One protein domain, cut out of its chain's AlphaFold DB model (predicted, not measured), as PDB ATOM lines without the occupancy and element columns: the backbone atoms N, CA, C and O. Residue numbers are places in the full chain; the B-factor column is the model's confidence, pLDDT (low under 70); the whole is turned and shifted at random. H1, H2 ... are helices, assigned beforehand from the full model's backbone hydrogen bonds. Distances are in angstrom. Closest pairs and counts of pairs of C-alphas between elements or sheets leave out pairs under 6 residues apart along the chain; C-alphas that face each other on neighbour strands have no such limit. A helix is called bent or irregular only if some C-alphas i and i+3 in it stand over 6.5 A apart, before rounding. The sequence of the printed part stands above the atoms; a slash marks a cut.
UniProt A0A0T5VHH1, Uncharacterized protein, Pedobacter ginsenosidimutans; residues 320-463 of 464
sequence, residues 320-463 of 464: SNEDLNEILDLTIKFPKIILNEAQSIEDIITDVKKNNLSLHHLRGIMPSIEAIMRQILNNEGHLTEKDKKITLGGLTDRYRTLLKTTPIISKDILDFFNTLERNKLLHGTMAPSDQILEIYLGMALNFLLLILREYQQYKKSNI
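This is residues 320 to 463 of the 464 residues of an uncharacterized protein of Pedobacter ginsenosidimutans (UniProt A0A0T5VHH1). Two long helices, H4 and H9, run side by side through the core, with one helical layer on each side of them. On one side H1 packs on H9 and H3 packs on H4; on the other side lies the H6 and H7 hairpin, with H7 packed on H9, and the short H5 and H8 lie toward that side. The printed part has 144 residues, with nine named helices in the order H1 to H9 and no named strand, and its class is all helix. It is compact, with a radius of gyration of the C-alphas of 15.1 A and spans of 42 by 32 by 25 A.

H1, residues 321 to 333, and H3, residues 342 to 353, touch at Thr 331 and Ala 342, C-alphas 6.2 A apart, at a shallow tilt of 10 degrees, opposite ways. H1 touches residues 445 to 453 of H9, residues 434 to 461, at a steep tilt of 45 degrees, the same way; the closest C-alphas, of Ile 327 and Leu 449, are 5.6 A apart. H2, residues 335 to 338, touches H4, residues 359 to 379, at Ile 337 and Gln 375, C-alphas 5.0 A apart. H3 and H4 form a helical hairpin, closest at the C-alphas of Ile 348 and His 361, 5.8 A apart, at a steep tilt of 39 degrees. H4, the hub, touches four helices; it touches H9 at a shallow tilt of 15 degrees, the same way, closest at the C-alphas of Leu 362 and Leu 441, 5.7 A apart. H1, H3, H4 and H9 are a bundle, each touching two of the others. H5, residues 385 to 389, is near H4. H6, residues 392 to 402, only just touches H4, with 3 pairs of C-alphas within 8 A, the closest being Glu 370 and Leu 392, 6.9 A. H6 and H7, residues 411 to 419, form a helical hairpin at a shallow tilt of 16 degrees, closest at the C-alphas of Thr 396 and Leu 414, 6.8 A apart. H7 touches H9 at Phe 417 and Phe 447, C-alphas 7.2 A apart, opposite ways. H8, residues 422 to 426, is close to H4 but not clearly touching, with C-alphas 363 and 426 6.1 A apart. Every O i to N i+4 pair is within hydrogen-bond range in H1, H3, H6, H7, H8 and H9; H4 has 16 of 17, H5 has 0 of 1 beside 1 of 2 O i to N i+3 pairs, and H2 is too short for such a pair.

H1 begins at C-alpha 321, (1.861, -16.209, 1.405), and is 18.5 A long; H3 is 16.4 A. H4 is 30.6 A and neither bent nor irregular, but only just: C-alphas 363 and 366 are 6.1 A apart. H5 is irregular, with C-alphas 386 and 389 7.3 A apart. H6 is 15.4 A and H7 12.7 A. H9, 40.6 A, ends at C-alpha 461, (-16.846, -4.980, -16.098).

The C-alphas farthest apart, of Ala 431 and Ile 463, are 46.4 A apart. The printed part has no cut and no long link. Its mean pLDDT is 82.8; residues 412, 419 to 432 and 435 are under 70.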
ATOM      1  N   SER A 320      -2.233 -18.943   1.195       81.19
ATOM      2  CA  SER A 320      -0.802 -18.918   0.871       81.19
ATOM      3  C   SER A 320      -0.166 -17.561   1.199       81.19
ATOM      4  O   SER A 320      -0.857 -16.558   1.385       81.19
ATOM      5  N   ASN A 321       1.168 -17.492   1.245       82.56
ATOM      6  CA  ASN A 321       1.861 -16.209   1.405       82.56
ATOM      7  C   ASN A 321       1.612 -15.280   0.209       82.56
ATOM      8  O   ASN A 321       1.531 -14.062   0.384       82.56
ATOM      9  N   GLU A 322       1.471 -15.849  -0.987       85.12
ATOM     10  CA  GLU A 322       1.070 -15.143  -2.197       85.12
ATOM     11  C   GLU A 322      -0.330 -14.539  -2.040       85.12
ATOM     12  O   GLU A 322      -0.506 -13.348  -2.281       85.12
ATOM     13  N   ASP A 323      -1.295 -15.317  -1.543       87.44
ATOM     14  CA  ASP A 323      -2.655 -14.839  -1.270       87.44
ATOM     15  C   ASP A 323      -2.664 -13.729  -0.205       87.44
ATOM     16  O   ASP A 323      -3.361 -12.726  -0.359       87.44
ATOM     17  N   LEU A 324      -1.855 -13.855   0.854       90.69
ATOM     18  CA  LEU A 324      -1.705 -12.812   1.876       90.69
ATOM     19  C   LEU A 324      -1.138 -11.510   1.293       90.69
ATOM     20  O   LEU A 324      -1.592 -10.425   1.656       90.69
ATOM     21  N   ASN A 325      -0.144 -11.598   0.405       91.56
ATOM     22  CA  ASN A 325       0.388 -10.430  -0.302       91.56
ATOM     23  C   ASN A 325      -0.667  -9.811  -1.222       91.56
ATOM     24  O   ASN A 325      -0.805  -8.592  -1.257       91.56
ATOM     25  N   GLU A 326      -1.454 -10.637  -1.907       92.56
ATOM     26  CA  GLU A 326      -2.513 -10.148  -2.781       92.56
ATOM     27  C   GLU A 326      -3.612  -9.414  -2.004       92.56
ATOM     28  O   GLU A 326      -4.096  -8.383  -2.471       92.56
ATOM     29  N   ILE A 327      -3.981  -9.872  -0.799       93.44
ATOM     30  CA  ILE A 327      -4.903  -9.115   0.061       93.44
ATOM     31  C   ILE A 327      -4.345  -7.713   0.322       93.44
ATOM     32  O   ILE A 327      -5.070  -6.735   0.136       93.44
ATOM     33  N   LEU A 328      -3.067  -7.599   0.704       92.50
ATOM     34  CA  LEU A 328      -2.421  -6.305   0.949       92.50
ATOM     35  C   LEU A 328      -2.450  -5.420  -0.308       92.50
ATOM     36  O   LEU A 328      -2.887  -4.270  -0.237       92.50
ATOM     37  N   ASP A 329      -2.109  -5.959  -1.476       92.50
ATOM     38  CA  ASP A 329      -2.160  -5.214  -2.740       92.50
ATOM     39  C   ASP A 329      -3.582  -4.722  -3.070       92.50
ATOM     40  O   ASP A 329      -3.790  -3.577  -3.495       92.50
ATOM     41  N   LEU A 330      -4.595  -5.564  -2.842       90.06
ATOM     42  CA  LEU A 330      -5.997  -5.208  -3.051       90.06
ATOM     43  C   LEU A 330      -6.482  -4.165  -2.036       90.06
ATOM     44  O   LEU A 330      -7.281  -3.299  -2.407       90.06
ATOM     45  N   THR A 331      -5.972  -4.177  -0.798       88.38
ATOM     46  CA  THR A 331      -6.295  -3.136   0.194       88.38
ATOM     47  C   THR A 331      -5.833  -1.750  -0.247       88.38
ATOM     48  O   THR A 331      -6.598  -0.786  -0.149       88.38
ATOM     49  N   ILE A 332      -4.644  -1.660  -0.851       87.94
ATOM     50  CA  ILE A 332      -4.101  -0.417  -1.416       87.94
ATOM     51  C   ILE A 332      -4.916   0.024  -2.636       87.94
ATOM     52  O   ILE A 332      -5.170   1.214  -2.835       87.94
ATOM     53  N   LYS A 333      -5.353  -0.931  -3.462       89.25
ATOM     54  CA  LYS A 333      -6.097  -0.659  -4.697       89.25
ATOM     55  C   LYS A 333      -7.508  -0.121  -4.462       89.25
ATOM     56  O   LYS A 333      -8.022   0.624  -5.302       89.25
ATOM     57  N   PHE A 334      -8.138  -0.481  -3.345       89.19
ATOM     58  CA  PHE A 334      -9.522  -0.119  -3.034       89.19
ATOM     59  C   PHE A 334      -9.657   0.724  -1.755       89.19
ATOM     60  O   PHE A 334     -10.421   0.369  -0.852       89.19
ATOM     61  N   PRO A 335      -9.019   1.909  -1.686       85.69
ATOM     62  CA  PRO A 335      -8.976   2.697  -0.458       85.69
ATOM     63  C   PRO A 335     -10.376   3.132  -0.006       85.69
ATOM     64  O   PRO A 335     -10.655   3.175   1.183       85.69
ATOM     65  N   LYS A 336     -11.309   3.383  -0.936       82.69
ATOM     66  CA  LYS A 336     -12.673   3.841  -0.609       82.69
ATOM     67  C   LYS A 336     -13.491   2.853   0.226       82.69
ATOM     68  O   LYS A 336     -14.369   3.293   0.959       82.69
ATOM     69  N   ILE A 337     -13.228   1.553   0.103       86.75
ATOM     70  CA  ILE A 337     -13.975   0.514   0.826       86.75
ATOM     71  C   ILE A 337     -13.188  -0.080   2.002       86.75
ATOM     72  O   ILE A 337     -13.794  -0.732   2.845       86.75
ATOM     73  N   ILE A 338     -11.871   0.168   2.082       85.06
ATOM     74  CA  ILE A 338     -10.967  -0.474   3.054       85.06
ATOM     75  C   ILE A 338     -10.279   0.524   4.000       85.06
ATOM     76  O   ILE A 338      -9.726   0.092   5.001       85.06
ATOM     77  N   LEU A 339     -10.343   1.845   3.767       79.56
ATOM     78  CA  LEU A 339      -9.551   2.856   4.500       79.56
ATOM     79  C   LEU A 339      -9.502   2.660   6.025       79.56
ATOM     80  O   LEU A 339      -8.433   2.756   6.617       79.56
ATOM     81  N   ASN A 340     -10.646   2.382   6.651       85.44
ATOM     82  CA  ASN A 340     -10.740   2.256   8.107       85.44
ATOM     83  C   ASN A 340     -10.265   0.892   8.638       85.44
ATOM     84  O   ASN A 340      -9.979   0.773   9.823       85.44
ATOM     85  N   GLU A 341     -10.173  -0.114   7.768       90.38
ATOM     86  CA  GLU A 341      -9.807  -1.493   8.106       90.38
ATOM     87  C   GLU A 341      -8.380  -1.851   7.663       90.38
ATOM     88  O   GLU A 341      -7.843  -2.863   8.107       90.38
ATOM     89  N   ALA A 342      -7.754  -1.034   6.806       88.38
ATOM     90  CA  ALA A 342      -6.468  -1.320   6.168       88.38
ATOM     91  C   ALA A 342      -5.373  -1.688   7.179       88.38
ATOM     92  O   ALA A 342      -4.753  -2.739   7.045       88.38
ATOM     93  N   GLN A 343      -5.198  -0.870   8.225       88.56
ATOM     94  CA  GLN A 343      -4.185  -1.115   9.256       88.56
ATOM     95  C   GLN A 343      -4.462  -2.404  10.041       88.56
ATOM     96  O   GLN A 343      -3.556  -3.194  10.262       88.56
ATOM     97  N   SER A 344      -5.724  -2.645  10.417       90.69
ATOM     98  CA  SER A 344      -6.127  -3.861  11.140       90.69
ATOM     99  C   SER A 344      -5.815  -5.117  10.321       90.69
ATOM    100  O   SER A 344      -5.252  -6.082  10.833       90.69
ATOM    101  N   ILE A 345      -6.130  -5.089   9.023       92.25
ATOM    102  CA  ILE A 345      -5.845  -6.189   8.095       92.25
ATOM    103  C   ILE A 345      -4.333  -6.382   7.927       92.25
ATOM    104  O   ILE A 345      -3.865  -7.519   7.948       92.25
ATOM    105  N   GLU A 346      -3.568  -5.300   7.794       92.75
ATOM    106  CA  GLU A 346      -2.108  -5.351   7.669       92.75
ATOM    107  C   GLU A 346      -1.438  -5.942   8.917       92.75
ATOM    108  O   GLU A 346      -0.576  -6.818   8.794       92.75
ATOM    109  N   ASP A 347      -1.875  -5.530  10.108       91.94
ATOM    110  CA  ASP A 347      -1.375  -6.043  11.383       91.94
ATOM    111  C   ASP A 347      -1.669  -7.549  11.513       91.94
ATOM    112  O   ASP A 347      -0.766  -8.340  11.796       91.94
ATOM    113  N   ILE A 348      -2.907  -7.968  11.207       93.00
ATOM    114  CA  ILE A 348      -3.315  -9.383  11.216       93.00
ATOM    115  C   ILE A 348      -2.468 -10.204  10.238       93.00
ATOM    116  O   ILE A 348      -1.936 -11.247  10.612       93.00
ATOM    117  N   ILE A 349      -2.305  -9.746   8.993       92.56
ATOM    118  CA  ILE A 349      -1.517 -10.463   7.979       92.56
ATOM    119  C   ILE A 349      -0.046 -10.557   8.394       92.56
ATOM    120  O   ILE A 349       0.594 -11.592   8.189       92.56
ATOM    121  N   THR A 350       0.498  -9.498   8.989       91.38
ATOM    122  CA  THR A 350       1.881  -9.474   9.475       91.38
ATOM    123  C   THR A 350       2.103 -10.491  10.591       91.38
ATOM    124  O   THR A 350       3.115 -11.194  10.582       91.38
ATOM    125  N   ASP A 351       1.163 -10.597  11.527       90.00
ATOM    126  CA  ASP A 351       1.222 -11.568  12.619       90.00
ATOM    127  C   ASP A 351       1.048 -13.010  12.125       90.00
ATOM    128  O   ASP A 351       1.816 -13.888  12.528       90.00
ATOM    129  N   VAL A 352       0.129 -13.247  11.181       86.69
ATOM    130  CA  VAL A 352      -0.060 -14.558  10.534       86.69
ATOM    131  C   VAL A 352       1.222 -15.014   9.837       86.69
ATOM    132  O   VAL A 352       1.670 -16.136  10.055       86.69
ATOM    133  N   LYS A 353       1.887 -14.136   9.076       85.88
ATOM    134  CA  LYS A 353       3.174 -14.451   8.423       85.88
ATOM    135  C   LYS A 353       4.290 -14.793   9.411       85.88
ATOM    136  O   LYS A 353       5.208 -15.533   9.069       85.88
ATOM    137  N   LYS A 354       4.233 -14.243  10.627       87.00
ATOM    138  CA  LYS A 354       5.178 -14.533  11.718       87.00
ATOM    139  C   LYS A 354       4.775 -15.754  12.547       87.00
ATOM    140  O   LYS A 354       5.453 -16.057  13.525       87.00
ATOM    141  N   ASN A 355       3.697 -16.440  12.168       81.50
ATOM    142  CA  ASN A 355       3.111 -17.556  12.900       81.50
ATOM    143  C   ASN A 355       2.719 -17.196  14.347       81.50
ATOM    144  O   ASN A 355       2.745 -18.035  15.246       81.50
ATOM    145  N   ASN A 356       2.382 -15.925  14.580       85.69
ATOM    146  CA  ASN A 356       1.953 -15.403  15.870       85.69
ATOM    147  C   ASN A 356       0.425 -15.323  15.881       85.69
ATOM    148  O   ASN A 356      -0.135 -14.253  15.677       85.69
ATOM    149  N   LEU A 357      -0.253 -16.460  16.033       83.38
ATOM    150  CA  LEU A 357      -1.708 -16.558  15.891       83.38
ATOM    151  C   LEU A 357      -2.425 -16.278  17.218       83.38
ATOM    152  O   LEU A 357      -2.028 -16.763  18.274       83.38
ATOM    153  N   SER A 358      -3.513 -15.509  17.166       84.56
ATOM    154  CA  SER A 358      -4.319 -15.158  18.335       84.56
ATOM    155  C   SER A 358      -5.810 -15.108  18.015       84.56
ATOM    156  O   SER A 358      -6.232 -14.673  16.942       84.56
ATOM    157  N   LEU A 359      -6.647 -15.483  18.989       82.25
ATOM    158  CA  LEU A 359      -8.102 -15.321  18.899       82.25
ATOM    159  C   LEU A 359      -8.497 -13.856  18.630       82.25
ATOM    160  O   LEU A 359      -9.543 -13.591  18.035       82.25
ATOM    161  N   HIS A 360      -7.656 -12.899  19.035       85.44
ATOM    162  CA  HIS A 360      -7.849 -11.485  18.722       85.44
ATOM    163  C   HIS A 360      -7.818 -11.200  17.217       85.44
ATOM    164  O   HIS A 360      -8.592 -10.359  16.767       85.44
ATOM    165  N   HIS A 361      -7.017 -11.926  16.431       89.25
ATOM    166  CA  HIS A 361      -6.995 -11.773  14.974       89.25
ATOM    167  C   HIS A 361      -8.316 -12.202  14.349       89.25
ATOM    168  O   HIS A 361      -8.875 -11.462  13.545       89.25
ATOM    169  N   LEU A 362      -8.884 -13.335  14.782       84.12
ATOM    170  CA  LEU A 362     -10.203 -13.776  14.318       84.12
ATOM    171  C   LEU A 362     -11.308 -12.780  14.720       84.12
ATOM    172  O   LEU A 362     -12.215 -12.490  13.937       84.12
ATOM    173  N   ARG A 363     -11.202 -12.210  15.928       84.19
ATOM    174  CA  ARG A 363     -12.094 -11.147  16.417       84.19
ATOM    175  C   ARG A 363     -11.939  -9.821  15.679       84.19
ATOM    176  O   ARG A 363     -12.890  -9.049  15.694       84.19
ATOM    177  N   GLY A 364     -10.794  -9.560  15.054       87.06
ATOM    178  CA  GLY A 364     -10.562  -8.381  14.220       87.06
ATOM    179  C   GLY A 364     -11.019  -8.585  12.778       87.06
ATOM    180  O   GLY A 364     -11.786  -7.781  12.256       87.06
ATOM    181  N   ILE A 365     -10.614  -9.695  12.150       89.75
ATOM    182  CA  ILE A 365     -10.807  -9.906  10.710       89.75
ATOM    183  C   ILE A 365     -12.280 -10.031  10.321       89.75
ATOM    184  O   ILE A 365     -12.694  -9.494   9.296       89.75
ATOM    185  N   MET A 366     -13.089 -10.712  11.142       86.75
ATOM    186  CA  MET A 366     -14.498 -10.939  10.827       86.75
ATOM    187  C   MET A 366     -15.270  -9.614  10.777       86.75
ATOM    188  O   MET A 366     -15.855  -9.348   9.729       86.75
ATOM    189  N   PRO A 367     -15.220  -8.735  11.800       86.81
ATOM    190  CA  PRO A 367     -15.767  -7.381  11.704       86.81
ATOM    191  C   PRO A 367     -15.253  -6.569  10.513       86.81
ATOM    192  O   PRO A 367     -16.057  -5.914   9.850       86.81
ATOM    193  N   SER A 368     -13.952  -6.635  10.202       90.81
ATOM    194  CA  SER A 368     -13.382  -5.922   9.050       90.81
ATOM    195  C   SER A 368     -13.992  -6.391   7.727       90.81
ATOM    196  O   SER A 368     -14.350  -5.571   6.883       90.81
ATOM    197  N   ILE A 369     -14.209  -7.697   7.564       89.56
ATOM    198  CA  ILE A 369     -14.929  -8.268   6.419       89.56
ATOM    199  C   ILE A 369     -16.360  -7.714   6.339       89.56
ATOM    200  O   ILE A 369     -16.788  -7.277   5.267       89.56
ATOM    201  N   GLU A 370     -17.102  -7.676   7.455       88.12
ATOM    202  CA  GLU A 370     -18.466  -7.119   7.470       88.12
ATOM    203  C   GLU A 370     -18.477  -5.640   7.064       88.12
ATOM    204  O   GLU A 370     -19.362  -5.189   6.326       88.12
ATOM    205  N   ALA A 371     -17.494  -4.880   7.551       89.00
ATOM    206  CA  ALA A 371     -17.335  -3.466   7.256       89.00
ATOM    207  C   ALA A 371     -17.042  -3.249   5.766       89.00
ATOM    208  O   ALA A 371     -17.704  -2.426   5.133       89.00
ATOM    209  N   ILE A 372     -16.136  -4.037   5.181       91.62
ATOM    210  CA  ILE A 372     -15.802  -3.993   3.752       91.62
ATOM    211  C   ILE A 372     -17.018  -4.335   2.892       91.62
ATOM    212  O   ILE A 372     -17.351  -3.581   1.979       91.62
ATOM    213  N   MET A 373     -17.739  -5.415   3.209       91.00
ATOM    214  CA  MET A 373     -18.981  -5.779   2.514       91.00
ATOM    215  C   MET A 373     -20.008  -4.636   2.561       91.00
ATOM    216  O   MET A 373     -20.620  -4.276   1.554       91.00
ATOM    217  N   ARG A 374     -20.175  -3.994   3.721       90.81
ATOM    218  CA  ARG A 374     -21.052  -2.824   3.855       90.81
ATOM    219  C   ARG A 374     -20.575  -1.653   2.996       90.81
ATOM    220  O   ARG A 374     -21.400  -1.018   2.339       90.81
ATOM    221  N   GLN A 375     -19.277  -1.359   2.993       91.12
ATOM    222  CA  GLN A 375     -18.729  -0.250   2.213       91.12
ATOM    223  C   GLN A 375     -18.824  -0.490   0.709       91.12
ATOM    224  O   GLN A 375     -19.106   0.454  -0.023       91.12
ATOM    225  N   ILE A 376     -18.678  -1.733   0.243       91.62
ATOM    226  CA  ILE A 376     -18.941  -2.103  -1.151       91.62
ATOM    227  C   ILE A 376     -20.379  -1.733  -1.522       91.62
ATOM    228  O   ILE A 376     -20.592  -0.972  -2.465       91.62
ATOM    229  N   LEU A 377     -21.373  -2.192  -0.753       90.00
ATOM    230  CA  LEU A 377     -22.778  -1.867  -1.032       90.00
ATOM    231  C   LEU A 377     -23.065  -0.362  -0.957       90.00
ATOM    232  O   LEU A 377     -23.869   0.144  -1.737       90.00
ATOM    233  N   ASN A 378     -22.427   0.353  -0.028       89.25
ATOM    234  CA  ASN A 378     -22.552   1.803   0.092       89.25
ATOM    235  C   ASN A 378     -21.982   2.519  -1.142       89.25
ATOM    236  O   ASN A 378     -22.635   3.382  -1.721       89.25
ATOM    237  N   ASN A 379     -20.782   2.127  -1.570       88.56
ATOM    238  CA  ASN A 379     -20.088   2.730  -2.702       88.56
ATOM    239  C   ASN A 379     -20.800   2.459  -4.037       88.56
ATOM    240  O   ASN A 379     -20.768   3.311  -4.920       88.56
ATOM    241  N   GLU A 380     -21.478   1.316  -4.171       89.88
ATOM    242  CA  GLU A 380     -22.325   1.011  -5.332       89.88
ATOM    243  C   GLU A 380     -23.764   1.557  -5.205       89.88
ATOM    244  O   GLU A 380     -24.609   1.304  -6.059       89.88
ATOM    245  N   GLY A 381     -24.075   2.322  -4.149       87.69
ATOM    246  CA  GLY A 381     -25.378   2.978  -3.984       87.69
ATOM    247  C   GLY A 381     -26.534   2.031  -3.645       87.69
ATOM    248  O   GLY A 381     -27.700   2.370  -3.840       87.69
ATOM    249  N   HIS A 382     -26.240   0.836  -3.131       87.94
ATOM    250  CA  HIS A 382     -27.245  -0.172  -2.779       87.94
ATOM    251  C   HIS A 382     -27.712  -0.110  -1.319       87.94
ATOM    252  O   HIS A 382     -28.659  -0.826  -0.960       87.94
ATOM    253  N   LEU A 383     -27.086   0.737  -0.495       85.69
ATOM    254  CA  LEU A 383     -27.526   1.052   0.864       85.69
ATOM    255  C   LEU A 383     -28.231   2.408   0.916       85.69
ATOM    256  O   LEU A 383     -27.819   3.379   0.291       85.69
ATOM    257  N   THR A 384     -29.298   2.465   1.705       80.44
ATOM    258  CA  THR A 384     -30.052   3.682   2.010       80.44
ATOM    259  C   THR A 384     -29.737   4.171   3.424       80.44
ATOM    260  O   THR A 384     -29.141   3.456   4.230       80.44
ATOM    261  N   GLU A 385     -30.197   5.371   3.794       75.00
ATOM    262  CA  GLU A 385     -30.053   5.866   5.175       75.00
ATOM    263  C   GLU A 385     -30.670   4.934   6.233       75.00
ATOM    264  O   GLU A 385     -30.196   4.894   7.371       75.00
ATOM    265  N   LYS A 386     -31.691   4.148   5.863       74.75
ATOM    266  CA  LYS A 386     -32.324   3.159   6.750       74.75
ATOM    267  C   LYS A 386     -31.408   1.964   7.039       74.75
ATOM    268  O   LYS A 386     -31.568   1.313   8.068       74.75
ATOM    269  N   ASP A 387     -30.408   1.734   6.192       79.56
ATOM    270  CA  ASP A 387     -29.473   0.613   6.292       79.56
ATOM    271  C   ASP A 387     -28.227   0.947   7.130       79.56
ATOM    272  O   ASP A 387     -27.351   0.102   7.309       79.56
ATOM    273  N   LYS A 388     -28.144   2.147   7.733       71.00
ATOM    274  CA  LYS A 388     -27.016   2.540   8.607       71.00
ATOM    275  C   LYS A 388     -26.756   1.546   9.748       71.00
ATOM    276  O   LYS A 388     -25.620   1.422  10.192       71.00
ATOM    277  N   LYS A 389     -27.784   0.815  10.199       74.50
ATOM    278  CA  LYS A 389     -27.694  -0.228  11.239       74.50
ATOM    279  C   LYS A 389     -28.011  -1.635  10.723       74.50
ATOM    280  O   LYS A 389     -28.397  -2.488  11.518       74.50
ATOM    281  N   ILE A 390     -27.888  -1.889   9.414       80.06
ATOM    282  CA  ILE A 390     -28.185  -3.220   8.867       80.06
ATOM    283  C   ILE A 390     -27.321  -4.270   9.578       80.06
ATOM    284  O   ILE A 390     -26.115  -4.074   9.742       80.06
ATOM    285  N   THR A 391     -27.947  -5.338  10.067       80.31
ATOM    286  CA  THR A 391     -27.237  -6.461  10.687       80.31
ATOM    287  C   THR A 391     -26.510  -7.254   9.612       80.31
ATOM    288  O   THR A 391     -26.794  -7.112   8.422       80.31
ATOM    289  N   LEU A 392     -25.596  -8.135  10.007       75.25
ATOM    290  CA  LEU A 392     -24.898  -8.950   9.025       75.25
ATOM    291  C   LEU A 392     -25.823  -9.907   8.254       75.25
ATOM    292  O   LEU A 392     -25.634 -10.091   7.056       75.25
ATOM    293  N   GLY A 393     -26.862 -10.445   8.902       77.31
ATOM    294  CA  GLY A 393     -27.916 -11.191   8.199       77.31
ATOM    295  C   GLY A 393     -28.652 -10.328   7.166       77.31
ATOM    296  O   GLY A 393     -28.922 -10.769   6.055       77.31
ATOM    297  N   GLY A 394     -28.892  -9.052   7.483       82.56
ATOM    298  CA  GLY A 394     -29.451  -8.110   6.513       82.56
ATOM    299  C   GLY A 394     -28.498  -7.803   5.351       82.56
ATOM    300  O   GLY A 394     -28.949  -7.668   4.215       82.56
ATOM    301  N   LEU A 395     -27.183  -7.723   5.602       84.31
ATOM    302  CA  LEU A 395     -26.178  -7.542   4.546       84.31
ATOM    303  C   LEU A 395     -26.176  -8.728   3.578       84.31
ATOM    304  O   LEU A 395     -26.228  -8.514   2.366       84.31
ATOM    305  N   THR A 396     -26.162  -9.966   4.082       84.12
ATOM    306  CA  THR A 396     -26.190 -11.163   3.225       84.12
ATOM    307  C   THR A 396     -27.475 -11.250   2.407       84.12
ATOM    308  O   THR A 396     -27.411 -11.537   1.211       84.12
ATOM    309  N   ASP A 397     -28.629 -10.908   2.980       85.00
ATOM    310  CA  ASP A 397     -29.894 -10.855   2.237       85.00
ATOM    311  C   ASP A 397     -29.909  -9.759   1.162       85.00
ATOM    312  O   ASP A 397     -30.465  -9.945   0.069       85.00
ATOM    313  N   ARG A 398     -29.244  -8.626   1.416       86.69
ATOM    314  CA  ARG A 398     -29.093  -7.560   0.418       86.69
ATOM    315  C   ARG A 398     -28.255  -8.028  -0.766       86.69
ATOM    316  O   ARG A 398     -28.687  -7.867  -1.907       86.69
ATOM    317  N   TYR A 399     -27.122  -8.675  -0.505       88.50
ATOM    318  CA  TYR A 399     -26.311  -9.290  -1.552       88.50
ATOM    319  C   TYR A 399     -27.079 -10.369  -2.322       88.50
ATOM    320  O   TYR A 399     -27.069 -10.358  -3.550       88.50
ATOM    321  N   ARG A 400     -27.840 -11.235  -1.637       85.62
ATOM    322  CA  ARG A 400     -28.709 -12.231  -2.294       85.62
ATOM    323  C   ARG A 400     -29.754 -11.602  -3.207       85.62
ATOM    324  O   ARG A 400     -30.089 -12.170  -4.242       85.62
ATOM    325  N   THR A 401     -30.282 -10.440  -2.832       86.62
ATOM    326  CA  THR A 401     -31.219  -9.696  -3.680       86.62
ATOM    327  C   THR A 401     -30.519  -9.175  -4.935       86.62
ATOM    328  O   THR A 401     -31.049  -9.326  -6.035       86.62
ATOM    329  N   LEU A 402     -29.305  -8.636  -4.783       86.75
ATOM    330  CA  LEU A 402     -28.495  -8.116  -5.886       86.75
ATOM    331  C   LEU A 402     -28.030  -9.197  -6.863       86.75
ATOM    332  O   LEU A 402     -27.876  -8.892  -8.041       86.75
ATOM    333  N   LEU A 403     -27.907 -10.461  -6.441       84.75
ATOM    334  CA  LEU A 403     -27.619 -11.579  -7.356       84.75
ATOM    335  C   LEU A 403     -28.579 -11.644  -8.553       84.75
ATOM    336  O   LEU A 403     -28.205 -12.136  -9.612       84.75
ATOM    337  N   LYS A 404     -29.820 -11.166  -8.388       82.12
ATOM    338  CA  LYS A 404     -30.849 -11.197  -9.436       82.12
ATOM    339  C   LYS A 404     -30.740 -10.048 -10.437       82.12
ATOM    340  O   LYS A 404     -31.356 -10.127 -11.493       82.12
ATOM    341  N   THR A 405     -30.029  -8.975 -10.096       82.06
ATOM    342  CA  THR A 405     -30.022  -7.731 -10.882       82.06
ATOM    343  C   THR A 405     -28.618  -7.301 -11.270       82.06
ATOM    344  O   THR A 405     -28.370  -6.963 -12.421       82.06
ATOM    345  N   THR A 406     -27.702  -7.278 -10.309       82.69
ATOM    346  CA  THR A 406     -26.359  -6.715 -10.452       82.69
ATOM    347  C   THR A 406     -25.442  -7.469  -9.488       82.69
ATOM    348  O   THR A 406     -25.188  -7.001  -8.375       82.69
ATOM    349  N   PRO A 407     -25.007  -8.691  -9.846       84.25
ATOM    350  CA  PRO A 407     -24.181  -9.499  -8.961       84.25
ATOM    351  C   PRO A 407     -22.817  -8.825  -8.769       84.25
ATOM    352  O   PRO A 407     -22.013  -8.757  -9.694       84.25
ATOM    353  N   ILE A 408     -22.580  -8.297  -7.565       86.31
ATOM    354  CA  ILE A 408     -21.274  -7.758  -7.143       86.31
ATOM    355  C   ILE A 408     -20.413  -8.867  -6.541       86.31
ATOM    356  O   ILE A 408     -19.209  -8.907  -6.767       86.31
ATOM    357  N   ILE A 409     -21.058  -9.733  -5.756       85.62
ATOM    358  CA  ILE A 409     -20.475 -10.921  -5.144       85.62
ATOM    359  C   ILE A 409     -21.335 -12.114  -5.564       85.62
ATOM    360  O   ILE A 409     -22.564 -12.005  -5.578       85.62
ATOM    361  N   SER A 410     -20.712 -13.233  -5.906       81.25
ATOM    362  CA  SER A 410     -21.346 -14.468  -6.327       81.25
ATOM    363  C   SER A 410     -22.104 -15.127  -5.179       81.25
ATOM    364  O   SER A 410     -21.790 -14.980  -3.994       81.25
ATOM    365  N   LYS A 411     -23.128 -15.906  -5.543       80.12
ATOM    366  CA  LYS A 411     -23.888 -16.719  -4.585       80.12
ATOM    367  C   LYS A 411     -22.955 -17.625  -3.782       80.12
ATOM    368  O   LYS A 411     -23.139 -17.823  -2.589       80.12
ATOM    369  N   ASP A 412     -21.931 -18.118  -4.456       69.25
ATOM    370  CA  ASP A 412     -20.981 -19.077  -3.940       69.25
ATOM    371  C   ASP A 412     -20.131 -18.559  -2.789       69.25
ATOM    372  O   ASP A 412     -19.923 -19.296  -1.823       69.25
ATOM    373  N   ILE A 413     -19.674 -17.312  -2.883       75.81
ATOM    374  CA  ILE A 413     -18.966 -16.624  -1.803       75.81
ATOM    375  C   ILE A 413     -19.928 -16.366  -0.640       75.81
ATOM    376  O   ILE A 413     -19.598 -16.628   0.513       75.81
ATOM    377  N   LEU A 414     -21.151 -15.912  -0.921       79.12
ATOM    378  CA  LEU A 414     -22.139 -15.637   0.128       79.12
ATOM    379  C   LEU A 414     -22.534 -16.892   0.908       79.12
ATOM    380  O   LEU A 414     -22.710 -16.821   2.123       79.12
ATOM    381  N   ASP A 415     -22.685 -18.029   0.234       73.25
ATOM    382  CA  ASP A 415     -22.998 -19.294   0.892       73.25
ATOM    383  C   ASP A 415     -21.824 -19.741   1.782       73.25
ATOM    384  O   ASP A 415     -22.061 -20.067   2.943       73.25
ATOM    385  N   PHE A 416     -20.571 -19.610   1.322       70.75
ATOM    386  CA  PHE A 416     -19.371 -19.860   2.138       70.75
ATOM    387  C   PHE A 416     -19.279 -18.949   3.374       70.75
ATOM    388  O   PHE A 416     -18.919 -19.383   4.463       70.75
ATOM    389  N   PHE A 417     -19.676 -17.684   3.266       74.19
ATOM    390  CA  PHE A 417     -19.707 -16.808   4.437       74.19
ATOM    391  C   PHE A 417     -20.694 -17.261   5.515       74.19
ATOM    392  O   PHE A 417     -20.488 -17.023   6.706       74.19
ATOM    393  N   ASN A 418     -21.807 -17.861   5.087       71.00
ATOM    394  CA  ASN A 418     -22.852 -18.318   5.991       71.00
ATOM    395  C   ASN A 418     -22.511 -19.659   6.650       71.00
ATOM    396  O   ASN A 418     -23.095 -19.949   7.691       71.00
ATOM    397  N   THR A 419     -21.587 -20.452   6.088       64.88
ATOM    398  CA  THR A 419     -21.117 -21.693   6.727       64.88
ATOM    399  C   THR A 419     -20.230 -21.407   7.940       64.88
ATOM    400  O   THR A 419     -20.267 -22.148   8.914       64.88
ATOM    401  N   LEU A 420     -19.523 -20.272   7.962       66.75
ATOM    402  CA  LEU A 420     -18.725 -19.851   9.116       66.75
ATOM    403  C   LEU A 420     -19.625 -19.540  10.337       66.75
ATOM    404  O   LEU A 420     -20.116 -18.417  10.489       66.75
ATOM    405  N   GLU A 421     -19.810 -20.504  11.258       61.44
ATOM    406  CA  GLU A 421     -20.478 -20.320  12.567       61.44
ATOM    407  C   GLU A 421     -19.651 -19.423  13.527       61.44
ATOM    408  O   GLU A 421     -19.231 -19.805  14.623       61.44
ATOM    409  N   ARG A 422     -19.444 -18.165  13.138       66.62
ATOM    410  CA  ARG A 422     -18.608 -17.177  13.840       66.62
ATOM    411  C   ARG A 422     -19.092 -16.826  15.247       66.62
ATOM    412  O   ARG A 422     -18.286 -16.482  16.102       66.62
ATOM    413  N   ASN A 423     -20.396 -16.914  15.514       64.69
ATOM    414  CA  ASN A 423     -20.964 -16.405  16.763       64.69
ATOM    415  C   ASN A 423     -20.479 -17.213  17.980       64.69
ATOM    416  O   ASN A 423     -20.155 -16.625  19.006       64.69
ATOM    417  N   LYS A 424     -20.351 -18.542  17.876       62.50
ATOM    418  CA  LYS A 424     -19.893 -19.361  19.014       62.50
ATOM    419  C   LYS A 424     -18.390 -19.197  19.288       62.50
ATOM    420  O   LYS A 424     -17.981 -19.157  20.444       62.50
ATOM    421  N   LEU A 425     -17.582 -19.019  18.239       63.88
ATOM    422  CA  LEU A 425     -16.139 -18.751  18.349       63.88
ATOM    423  C   LEU A 425     -15.846 -17.349  18.901       63.88
ATOM    424  O   LEU A 425     -15.045 -17.184  19.817       63.88
ATOM    425  N   LEU A 426     -16.518 -16.325  18.371       63.59
ATOM    426  CA  LEU A 426     -16.244 -14.930  18.720       63.59
ATOM    427  C   LEU A 426     -16.724 -14.570  20.132       63.59
ATOM    428  O   LEU A 426     -16.032 -13.827  20.838       63.59
ATOM    429  N   HIS A 427     -17.855 -15.134  20.572       65.88
ATOM    430  CA  HIS A 427     -18.437 -14.868  21.892       65.88
ATOM    431  C   HIS A 427     -17.810 -15.679  23.038       65.88
ATOM    432  O   HIS A 427     -18.229 -15.526  24.183       65.88
ATOM    433  N   GLY A 428     -16.764 -16.470  22.767       57.59
ATOM    434  CA  GLY A 428     -15.925 -17.071  23.810       57.59
ATOM    435  C   GLY A 428     -16.585 -18.208  24.585       57.59
ATOM    436  O   GLY A 428     -16.156 -18.507  25.693       57.59
ATOM    437  N   THR A 429     -17.606 -18.856  24.019       57.97
ATOM    438  CA  THR A 429     -18.197 -20.062  24.618       57.97
ATOM    439  C   THR A 429     -17.300 -21.294  24.469       57.97
ATOM    440  O   THR A 429     -17.593 -22.318  25.069       57.97
ATOM    441  N   MET A 430     -16.223 -21.201  23.677       58.25
ATOM    442  CA  MET A 430     -15.231 -22.255  23.439       58.25
ATOM    443  C   MET A 430     -13.836 -21.625  23.286       58.25
ATOM    444  O   MET A 430     -13.711 -20.556  22.683       58.25
ATOM    445  N   ALA A 431     -12.795 -22.274  23.817       62.91
ATOM    446  CA  ALA A 431     -11.396 -21.878  23.639       62.91
ATOM    447  C   ALA A 431     -10.752 -22.769  22.557       62.91
ATOM    448  O   ALA A 431     -10.443 -23.926  22.847       62.91
ATOM    449  N   PRO A 432     -10.600 -22.296  21.305       69.06
ATOM    450  CA  PRO A 432     -10.033 -23.117  20.239       69.06
ATOM    451  C   PRO A 432      -8.547 -23.392  20.496       69.06
ATOM    452  O   PRO A 432      -7.840 -22.540  21.032       69.06
ATOM    453  N   SER A 433      -8.061 -24.560  20.069       70.25
ATOM    454  CA  SER A 433      -6.619 -24.803  19.966       70.25
ATOM    455  C   SER A 433      -6.000 -23.910  18.885       70.25
ATOM    456  O   SER A 433      -6.691 -23.506  17.944       70.25
ATOM    457  N   ASP A 434      -4.692 -23.654  18.971       71.44
ATOM    458  CA  ASP A 434      -3.963 -22.828  17.994       71.44
ATOM    459  C   ASP A 434      -4.157 -23.318  16.549       71.44
ATOM    460  O   ASP A 434      -4.305 -22.522  15.629       71.44
ATOM    461  N   GLN A 435      -4.252 -24.636  16.359       67.81
ATOM    462  CA  GLN A 435      -4.477 -25.265  15.054       67.81
ATOM    463  C   GLN A 435      -5.879 -24.983  14.506       67.81
ATOM    464  O   GLN A 435      -6.040 -24.699  13.327       67.81
ATOM    465  N   ILE A 436      -6.913 -25.045  15.349       71.75
ATOM    466  CA  ILE A 436      -8.286 -24.717  14.933       71.75
ATOM    467  C   ILE A 436      -8.383 -23.226  14.601       71.75
ATOM    468  O   ILE A 436      -9.025 -22.837  13.625       71.75
ATOM    469  N   LEU A 437      -7.722 -22.393  15.402       77.06
ATOM    470  CA  LEU A 437      -7.649 -20.956  15.184       77.06
ATOM    471  C   LEU A 437      -6.967 -20.610  13.850       77.06
ATOM    472  O   LEU A 437      -7.490 -19.771  13.118       77.06
ATOM    473  N   GLU A 438      -5.854 -21.269  13.521       76.94
ATOM    474  CA  GLU A 438      -5.148 -21.121  12.243       76.94
ATOM    475  C   GLU A 438      -6.084 -21.357  11.053       76.94
ATOM    476  O   GLU A 438      -6.143 -20.543  10.133       76.94
ATOM    477  N   ILE A 439      -6.886 -22.424  11.108       73.69
ATOM    478  CA  ILE A 439      -7.821 -22.793  10.038       73.69
ATOM    479  C   ILE A 439      -8.915 -21.742   9.878       73.69
ATOM    480  O   ILE A 439      -9.163 -21.274   8.769       73.69
ATOM    481  N   TYR A 440      -9.563 -21.340  10.974       78.31
ATOM    482  CA  TYR A 440     -10.627 -20.337  10.910       78.31
ATOM    483  C   TYR A 440     -10.111 -18.988  10.416       78.31
ATOM    484  O   TYR A 440     -10.799 -18.308   9.652       78.31
ATOM    485  N   LEU A 441      -8.901 -18.606  10.826       83.62
ATOM    486  CA  LEU A 441      -8.266 -17.387  10.350       83.62
ATOM    487  C   LEU A 441      -7.914 -17.490   8.860       83.62
ATOM    488  O   LEU A 441      -8.192 -16.555   8.113       83.62
ATOM    489  N   GLY A 442      -7.397 -18.637   8.411       82.56
ATOM    490  CA  GLY A 442      -7.151 -18.933   6.999       82.56
ATOM    491  C   GLY A 442      -8.420 -18.845   6.150       82.56
ATOM    492  O   GLY A 442      -8.441 -18.125   5.152       82.56
ATOM    493  N   MET A 443      -9.510 -19.483   6.585       79.38
ATOM    494  CA  MET A 443     -10.819 -19.413   5.924       79.38
ATOM    495  C   MET A 443     -11.354 -17.976   5.858       79.38
ATOM    496  O   MET A 443     -11.842 -17.549   4.811       79.38
ATOM    497  N   ALA A 444     -11.248 -17.213   6.951       85.88
ATOM    498  CA  ALA A 444     -11.701 -15.824   6.996       85.88
ATOM    499  C   ALA A 444     -10.886 -14.919   6.057       85.88
ATOM    500  O   ALA A 444     -11.454 -14.115   5.319       85.88
ATOM    501  N   LEU A 445      -9.560 -15.065   6.036       89.12
ATOM    502  CA  LEU A 445      -8.700 -14.289   5.142       89.12
ATOM    503  C   LEU A 445      -8.916 -14.668   3.673       89.12
ATOM    504  O   LEU A 445      -8.961 -13.792   2.812       89.12
ATOM    505  N   ASN A 446      -9.123 -15.949   3.372       84.56
ATOM    506  CA  ASN A 446      -9.433 -16.374   2.011       84.56
ATOM    507  C   ASN A 446     -10.807 -15.854   1.563       84.56
ATOM    508  O   ASN A 446     -10.978 -15.391   0.437       84.56
ATOM    509  N   PHE A 447     -11.782 -15.825   2.475       84.81
ATOM    510  CA  PHE A 447     -13.061 -15.174   2.223       84.81
ATOM    511  C   PHE A 447     -12.897 -13.687   1.877       84.81
ATOM    512  O   PHE A 447     -13.464 -13.218   0.887       84.81
ATOM    513  N   LEU A 448     -12.080 -12.956   2.646       90.69
ATOM    514  CA  LEU A 448     -11.744 -11.564   2.349       90.69
ATOM    515  C   LEU A 448     -11.132 -11.421   0.948       90.69
ATOM    516  O   LEU A 448     -11.586 -10.586   0.165       90.69
ATOM    517  N   LEU A 449     -10.145 -12.253   0.611       90.31
ATOM    518  CA  LEU A 449      -9.499 -12.241  -0.701       90.31
ATOM    519  C   LEU A 449     -10.508 -12.423  -1.841       90.31
ATOM    520  O   LEU A 449     -10.481 -11.678  -2.822       90.31
ATOM    521  N   LEU A 450     -11.427 -13.379  -1.706       86.19
ATOM    522  CA  LEU A 450     -12.454 -13.638  -2.711       86.19
ATOM    523  C   LEU A 450     -13.402 -12.451  -2.907       86.19
ATOM    524  O   LEU A 450     -13.678 -12.086  -4.052       86.19
ATOM    525  N   ILE A 451     -13.846 -11.805  -1.821       89.75
ATOM    526  CA  ILE A 451     -14.662 -10.582  -1.908       89.75
ATOM    527  C   ILE A 451     -13.920  -9.504  -2.703       89.75
ATOM    528  O   ILE A 451     -14.499  -8.873  -3.591       89.75
ATOM    529  N   LEU A 452     -12.642  -9.284  -2.392       92.12
ATOM    530  CA  LEU A 452     -11.843  -8.241  -3.028       92.12
ATOM    531  C   LEU A 452     -11.588  -8.536  -4.515       92.12
ATOM    532  O   LEU A 452     -11.707  -7.629  -5.344       92.12
ATOM    533  N   ARG A 453     -11.301  -9.795  -4.871       90.62
ATOM    534  CA  ARG A 453     -11.128 -10.241  -6.265       90.62
ATOM    535  C   ARG A 453     -12.410 -10.064  -7.080       90.62
ATOM    536  O   ARG A 453     -12.363  -9.503  -8.178       90.62
ATOM    537  N   GLU A 454     -13.560 -10.484  -6.555       90.00
ATOM    538  CA  GLU A 454     -14.828 -10.322  -7.270       90.00
ATOM    539  C   GLU A 454     -15.237  -8.855  -7.396       90.00
ATOM    540  O   GLU A 454     -15.649  -8.423  -8.473       90.00
ATOM    541  N   TYR A 455     -15.021  -8.046  -6.357       92.06
ATOM    542  CA  TYR A 455     -15.254  -6.609  -6.450       92.06
ATOM    543  C   TYR A 455     -14.367  -5.947  -7.514       92.06
ATOM    544  O   TYR A 455     -14.833  -5.114  -8.299       92.06
ATOM    545  N   GLN A 456     -13.096  -6.352  -7.611       92.06
ATOM    546  CA  GLN A 456     -12.208  -5.903  -8.680       92.06
ATOM    547  C   GLN A 456     -12.729  -6.289 -10.064       92.06
ATOM    548  O   GLN A 456     -12.672  -5.471 -10.987       92.06
ATOM    549  N   GLN A 457     -13.207  -7.522 -10.228       88.94
ATOM    550  CA  GLN A 457     -13.772  -7.994 -11.488       88.94
ATOM    551  C   GLN A 457     -15.039  -7.213 -11.849       88.94
ATOM    552  O   GLN A 457     -15.139  -6.705 -12.963       88.94
ATOM    553  N   TYR A 458     -15.949  -7.025 -10.893       90.25
ATOM    554  CA  TYR A 458     -17.144  -6.202 -11.046       90.25
ATOM    555  C   TYR A 458     -16.801  -4.772 -11.494       90.25
ATOM    556  O   TYR A 458     -17.422  -4.242 -12.417       90.25
ATOM    557  N   LYS A 459     -15.774  -4.145 -10.902       91.00
ATOM    558  CA  LYS A 459     -15.322  -2.811 -11.325       91.00
ATOM    559  C   LYS A 459     -14.758  -2.794 -12.737       91.00
ATOM    560  O   LYS A 459     -15.053  -1.862 -13.474       91.00
ATOM    561  N   LYS A 460     -13.990  -3.809 -13.138       88.69
ATOM    562  CA  LYS A 460     -13.496  -3.916 -14.520       88.69
ATOM    563  C   LYS A 460     -14.645  -4.019 -15.528       88.69
ATOM    564  O   LYS A 460     -14.572  -3.377 -16.568       88.69
ATOM    565  N   SER A 461     -15.697  -4.771 -15.205       86.12
ATOM    566  CA  SER A 461     -16.846  -4.980 -16.098       86.12
ATOM    567  C   SER A 461     -17.754  -3.754 -16.256       86.12
ATOM    568  O   SER A 461     -18.421  -3.647 -17.273       86.12
ATOM    569  N   ASN A 462     -17.783  -2.834 -15.283       79.19
ATOM    570  CA  ASN A 462     -18.658  -1.646 -15.299       79.19
ATOM    571  C   ASN A 462     -17.940  -0.331 -15.665       79.19
ATOM    572  O   ASN A 462     -18.521   0.744 -15.534       79.19
ATOM    573  N   ILE A 463     -16.662  -0.392 -16.052       73.25
ATOM    574  CA  ILE A 463     -15.901   0.758 -16.582       73.25
ATOM    575  C   ILE A 463     -15.914   0.769 -18.131       73.25
ATOM    576  O   ILE A 463     -15.446   1.731 -18.740       73.25
TER     577      ILE A 463